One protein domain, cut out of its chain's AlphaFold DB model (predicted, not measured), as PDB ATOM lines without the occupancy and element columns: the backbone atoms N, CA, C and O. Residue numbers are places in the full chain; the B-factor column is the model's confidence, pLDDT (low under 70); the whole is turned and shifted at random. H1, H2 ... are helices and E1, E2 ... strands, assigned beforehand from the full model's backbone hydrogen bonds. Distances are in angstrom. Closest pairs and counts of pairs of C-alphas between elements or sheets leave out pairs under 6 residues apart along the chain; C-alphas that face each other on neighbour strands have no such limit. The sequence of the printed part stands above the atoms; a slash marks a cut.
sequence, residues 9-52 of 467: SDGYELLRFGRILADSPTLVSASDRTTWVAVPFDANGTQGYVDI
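Overview. This is residues 9 to 52 of the 467 residues of a protein of Paraburkholderia sp. BL25I1N1 (UniProt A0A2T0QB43). A slender hairpin of two antiparallel strands, E1 and E2, makes one end of a rod, with its turn, residues 41 to 46, at the tip; the other end is a loose group of helix H1, the short helix H2 and the long loop of residues 18 to 29 that joins them. The printed part has 44 residues, with two named helices and two named strands in the order H1, H2, E1, E2, and its class is mixed, helices and strands. It is loose, with a radius of gyration of the C-alphas of 12.7 A, and spans 41 by 17 by 11 A.

Arrangement. E1, residues 36 to 40, and E2, residues 47 to 51, form a hairpin, antiparallel with 143 degrees between their directions. C-alphas 36 and 51 face each other at 4.4 A, and C-alphas 40 and 47 at 4.6 A. N 39 and O 48 are within hydrogen-bond range at 2.8 A, and N 50 and O 37 at 2.9 A. A tight link joins E1 to H2, residues 30 to 33. H2 and H1, residues 9 to 17, are close but not clearly touching; their closest C-alphas, those of Leu 14 and Arg 33, are 7.2 A apart. H1 is apart from E1 and E2, and H2 is apart from E2. In H1 every O i to N i+4 pair is within hydrogen-bond range; H2 is too short for such a pair.

Along the chain. E1 is 13.1 A long and begins with C-alpha 36 at (348.962, 237.354, 425.430). E2 is 13.4 A long and ends with C-alpha 51 at (348.245, 235.461, 429.336). H1 measures 12.2 A from C-alpha 9 at (364.710, 230.924, 422.795), and H2 measures 5.1 A.

Size, cuts and confidence. The two C-alphas farthest apart, those of Ser 24 and Asn 44, are 41.4 A apart. The link from H1 to H2 is long, with 12 residues. The printed part has no cut, its mean pLDDT is 92.8, and no printed residue is under 70.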
ATOM      1  N   SER A   9     364.867 232.353 422.487       95.06
ATOM      2  CA  SER A   9     364.710 230.924 422.795       95.06
ATOM      3  C   SER A   9     363.673 230.680 423.892       95.06
ATOM      4  O   SER A   9     362.787 229.847 423.707       95.06
ATOM      5  N   ASP A  10     363.733 231.442 424.985       95.88
ATOM      6  CA  ASP A  10     362.741 231.386 426.068       95.88
ATOM      7  C   ASP A  10     361.370 231.840 425.568       95.88
ATOM      8  O   ASP A  10     360.356 231.191 425.817       95.88
ATOM      9  N   GLY A  11     361.350 232.927 424.793       95.06
ATOM     10  CA  GLY A  11     360.146 233.418 424.133       95.06
ATOM     11  C   GLY A  11     359.491 232.377 423.228       95.06
ATOM     12  O   GLY A  11     358.270 232.233 423.207       95.06
ATOM     13  N   TYR A  12     360.301 231.612 422.498       94.00
ATOM     14  CA  TYR A  12     359.821 230.518 421.664       94.00
ATOM     15  C   TYR A  12     359.180 229.405 422.509       94.00
ATOM     16  O   TYR A  12     358.122 228.900 422.145       94.00
ATOM     17  N   GLU A  13     359.753 229.058 423.664       95.19
ATOM     18  CA  GLU A  13     359.155 228.088 424.593       95.19
ATOM     19  C   GLU A  13     357.857 228.604 425.227       95.19
ATOM     20  O   GLU A  13     356.884 227.854 425.299       95.19
ATOM     21  N   LEU A  14     357.784 229.888 425.591       95.00
ATOM     22  CA  LEU A  14     356.546 230.519 426.062       95.00
ATOM     23  C   LEU A  14     355.428 230.415 425.021       95.00
ATOM     24  O   LEU A  14     354.332 229.962 425.344       95.00
ATOM     25  N   LEU A  15     355.716 230.740 423.759       92.75
ATOM     26  CA  LEU A  15     354.746 230.621 422.664       92.75
ATOM     27  C   LEU A  15     354.328 229.168 422.395       92.75
ATOM     28  O   LEU A  15     353.209 228.916 421.953       92.75
ATOM     29  N   ARG A  16     355.219 228.198 422.632       91.38
ATOM     30  CA  ARG A  16     354.967 226.776 422.349       91.38
ATOM     31  C   ARG A  16     354.266 226.038 423.480       91.38
ATOM     32  O   ARG A  16     353.459 225.154 423.204       91.38
ATOM     33  N   PHE A  17     354.612 226.354 424.720       92.56
ATOM     34  CA  PHE A  17     354.255 225.563 425.897       92.56
ATOM     35  C   PHE A  17     353.540 226.380 426.978       92.56
ATOM     36  O   PHE A  17     353.140 225.822 427.999       92.56
ATOM     37  N   GLY A  18     353.431 227.701 426.813       93.31
ATOM     38  CA  GLY A  18     352.981 228.615 427.865       93.31
ATOM     39  C   GLY A  18     353.944 228.695 429.054       93.31
ATOM     40  O   GLY A  18     353.607 229.279 430.081       93.31
ATOM     41  N   ARG A  19     355.130 228.082 428.969       93.19
ATOM     42  CA  ARG A  19     356.164 228.073 430.012       93.19
ATOM     43  C   ARG A  19     357.541 227.856 429.397       93.19
ATOM     44  O   ARG A  19     357.653 227.231 428.347       93.19
ATOM     45  N   ILE A  20     358.568 228.326 430.094       94.44
ATOM     46  CA  ILE A  20     359.963 228.036 429.763       94.44
ATOM     47  C   ILE A  20     360.310 226.685 430.396       94.44
ATOM     48  O   ILE A  20     360.026 226.465 431.573       94.44
ATOM     49  N   LEU A  21     360.840 225.769 429.591       91.69
ATOM     50  CA  LEU A  21     361.284 224.434 429.996       91.69
ATOM     51  C   LEU A  21     362.795 224.380 430.242       91.69
ATOM     52  O   LEU A  21     363.261 223.425 430.850       91.69
ATOM     53  N   ALA A  22     363.552 225.369 429.761       88.31
ATOM     54  CA  ALA A  22     364.976 225.483 430.048       88.31
ATOM     55  C   ALA A  22     365.248 225.584 431.562       88.31
ATOM     56  O   ALA A  22     364.635 226.399 432.252       88.31
ATOM     57  N   ASP A  23     366.227 224.815 432.051       86.44
ATOM     58  CA  ASP A  23     366.603 224.771 433.475       86.44
ATOM     59  C   ASP A  23     367.092 226.128 434.010       86.44
ATOM     60  O   ASP A  23     366.965 226.434 435.193       86.44
ATOM     61  N   SER A  24     367.673 226.955 433.138       88.12
ATOM     62  CA  SER A  24     368.190 228.289 433.461       88.12
ATOM     63  C   SER A  24     367.580 229.330 432.516       88.12
ATOM     64  O   SER A  24     368.206 229.680 431.512       88.12
ATOM     65  N   PRO A  25     366.347 229.799 432.791       93.00
ATOM     66  CA  PRO A  25     365.677 230.791 431.958       93.00
ATOM     67  C   PRO A  25     366.380 232.152 432.055       93.00
ATOM     68  O   PRO A  25     366.742 232.604 433.140       93.00
ATOM     69  N   THR A  26     366.521 232.827 430.918       94.50
ATOM     70  CA  THR A  26     367.034 234.203 430.818       94.50
ATOM     71  C   THR A  26     365.932 235.225 431.093       94.50
ATOM     72  O   THR A  26     366.167 236.229 431.763       94.50
ATOM     73  N   LEU A  27     364.709 234.981 430.610       93.69
ATOM     74  CA  LEU A  27     363.552 235.803 430.964       93.69
ATOM     75  C   LEU A  27     363.142 235.451 432.395       93.69
ATOM     76  O   LEU A  27     362.650 234.350 432.646       93.69
ATOM     77  N   VAL A  28     363.355 236.362 433.345       90.25
ATOM     78  CA  VAL A  28     363.107 236.114 434.779       90.25
ATOM     79  C   VAL A  28     361.901 236.862 435.332       90.25
ATOM     80  O   VAL A  28     361.224 236.338 436.215       90.25
ATOM     81  N   SER A  29     361.599 238.055 434.814       90.56
ATOM     82  CA  SER A  29     360.488 238.863 435.317       90.56
ATOM     83  C   SER A  29     359.141 238.384 434.763       90.56
ATOM     84  O   SER A  29     359.055 237.823 433.669       90.56
ATOM     85  N   ALA A  30     358.063 238.619 435.515       87.12
ATOM     86  CA  ALA A  30     356.714 238.283 435.064       87.12
ATOM     87  C   ALA A  30     356.303 239.081 433.814       87.12
ATOM     88  O   ALA A  30     355.660 238.530 432.922       87.12
ATOM     89  N   SER A  31     356.716 240.350 433.714       88.25
ATOM     90  CA  SER A  31     356.459 241.182 432.533       88.25
ATOM     91  C   SER A  31     357.141 240.626 431.286       88.25
ATOM     92  O   SER A  31     356.507 240.552 430.241       88.25
ATOM     93  N   ASP A  32     358.387 240.153 431.401       90.44
ATOM     94  CA  ASP A  32     359.129 239.597 430.259       90.44
ATOM     95  C   ASP A  32     358.566 238.253 429.782       90.44
ATOM     96  O   ASP A  32     358.771 237.859 428.635       90.44
ATOM     97  N   ARG A  33     357.877 237.530 430.672       93.19
ATOM     98  CA  ARG A  33     357.254 236.233 430.382       93.19
ATOM     99  C   ARG A  33     355.793 236.334 429.956       93.19
ATOM    100  O   ARG A  33     355.217 235.320 429.572       93.19
ATOM    101  N   THR A  34     355.192 237.519 430.042       93.19
ATOM    102  CA  THR A  34     353.774 237.713 429.728       93.19
ATOM    103  C   THR A  34     353.529 237.391 428.255       93.19
ATOM    104  O   THR A  34     354.143 237.987 427.370       93.19
ATOM    105  N   THR A  35     352.620 236.458 427.973       93.88
ATOM    106  CA  THR A  35     352.331 235.998 426.609       93.88
ATOM    107  C   THR A  35     350.836 236.060 426.333       93.88
ATOM    108  O   THR A  35     350.106 235.101 426.579       93.88
ATOM    109  N   TRP A  36     350.368 237.185 425.796       93.19
ATOM    110  CA  TRP A  36     348.962 237.354 425.430       93.19
ATOM    111  C   TRP A  36     348.616 236.586 424.153       93.19
ATOM    112  O   TRP A  36     349.192 236.831 423.092       93.19
ATOM    113  N   VAL A  37     347.637 235.689 424.253       92.88
ATOM    114  CA  VAL A  37     347.071 234.942 423.125       92.88
ATOM    115  C   VAL A  37     345.579 235.236 423.035       92.88
ATOM    116  O   VAL A  37     344.883 235.241 424.053       92.88
ATOM    117  N   ALA A  38     345.100 235.502 421.819       94.00
ATOM    118  CA  ALA A  38     343.677 235.654 421.548       94.00
ATOM    119  C   ALA A  38     342.986 234.284 421.615       94.00
ATOM    120  O   ALA A  38     343.455 233.323 421.001       94.00
ATOM    121  N   VAL A  39     341.894 234.199 422.367       93.00
ATOM    122  CA  VAL A  39     341.087 232.989 422.526       93.00
ATOM    123  C   VAL A  39     339.598 233.325 422.387       93.00
ATOM    124  O   VAL A  39     339.157 234.356 422.906       93.00
ATOM    125  N   PRO A  40     338.799 232.471 421.722       93.94
ATOM    126  CA  PRO A  40     337.349 232.592 421.758       93.94
ATOM    127  C   PRO A  40     336.838 232.214 423.155       93.94
ATOM    128  O   PRO A  40     337.213 231.164 423.677       93.94
ATOM    129  N   PHE A  41     335.999 233.054 423.768       91.69
ATOM    130  CA  PHE A  41     335.435 232.782 425.104       91.69
ATOM    131  C   PHE A  41     333.921 232.534 425.107       91.69
ATOM    132  O   PHE A  41     333.356 232.221 426.153       91.69
ATOM    133  N   ASP A  42     333.263 232.650 423.953       92.25
ATOM    134  CA  ASP A  42     331.848 232.331 423.786       92.25
ATOM    135  C   ASP A  42     331.583 231.574 422.472       92.25
ATOM    136  O   ASP A  42     332.449 231.454 421.600       92.25
ATOM    137  N   ALA A  43     330.361 231.050 422.337       91.56
ATOM    138  CA  ALA A  43     329.925 230.300 421.158       91.56
ATOM    139  C   ALA A  43     329.815 231.161 419.886       91.56
ATOM    140  O   ALA A  43     329.788 230.618 418.783       91.56
ATOM    141  N   ASN A  44     329.775 232.490 420.027       93.75
ATOM    142  CA  ASN A  44     329.738 233.424 418.904       93.75
ATOM    143  C   ASN A  44     331.143 233.689 418.333       93.75
ATOM    144  O   ASN A  44     331.274 234.353 417.306       93.75
ATOM    145  N   GLY A  45     332.194 233.171 418.981       92.50
ATOM    146  CA  GLY A  45     333.582 233.350 418.569       92.50
ATOM    147  C   GLY A  45     334.189 234.683 419.008       92.50
ATOM    148  O   GLY A  45     335.236 235.072 418.477       92.50
ATOM    149  N   THR A  46     333.568 235.383 419.967       95.31
ATOM    150  CA  THR A  46     334.088 236.646 420.505       95.31
ATOM    151  C   THR A  46     335.473 236.423 421.105       95.31
ATOM    152  O   THR A  46     335.688 235.505 421.901       95.31
ATOM    153  N   GLN A  47     336.429 237.264 420.707       96.25
ATOM    154  CA  GLN A  47     337.830 237.134 421.101       96.25
ATOM    155  C   GLN A  47     338.110 237.872 422.412       96.25
ATOM    156  O   GLN A  47     337.756 239.039 422.573       96.25
ATOM    157  N   GLY A  48     338.802 237.199 423.325       95.25
ATOM    158  CA  GLY A  48     339.444 237.784 424.499       95.25
ATOM    159  C   GLY A  48     340.934 237.459 424.494       95.25
ATOM    160  O   GLY A  48     341.382 236.605 423.735       95.25
ATOM    161  N   TYR A  49     341.720 238.124 425.339       94.38
ATOM    162  CA  TYR A  49     343.152 237.850 425.462       94.38
ATOM    163  C   TYR A  49     343.456 237.207 426.809       94.38
ATOM    164  O   TYR A  49     343.030 237.697 427.855       94.38
ATOM    165  N   VAL A  50     344.231 236.124 426.784       93.75
ATOM    166  CA  VAL A  50     344.701 235.423 427.982       93.75
ATOM    167  C   VAL A  50     346.220 235.382 427.972       93.75
ATOM    168  O   VAL A  50     346.831 235.031 426.964       93.75
ATOM    169  N   ASP A  51     346.830 235.728 429.103       94.44
ATOM    170  CA  ASP A  51     348.245 235.461 429.336       94.44
ATOM    171  C   ASP A  51     348.430 233.976 429.668       94.44
ATOM    172  O   ASP A  51     348.096 233.518 430.766       94.44
ATOM    173  N   ILE A  52     348.959 233.217 428.708       93.12
ATOM    174  CA  ILE A  52     349.118 231.762 428.827       93.12
ATOM    175  C   ILE A  52     350.202 231.356 429.842       93.12
ATOM    176  O   ILE A  52     350.242 230.196 430.272       93.12
TER     177      ILE A  52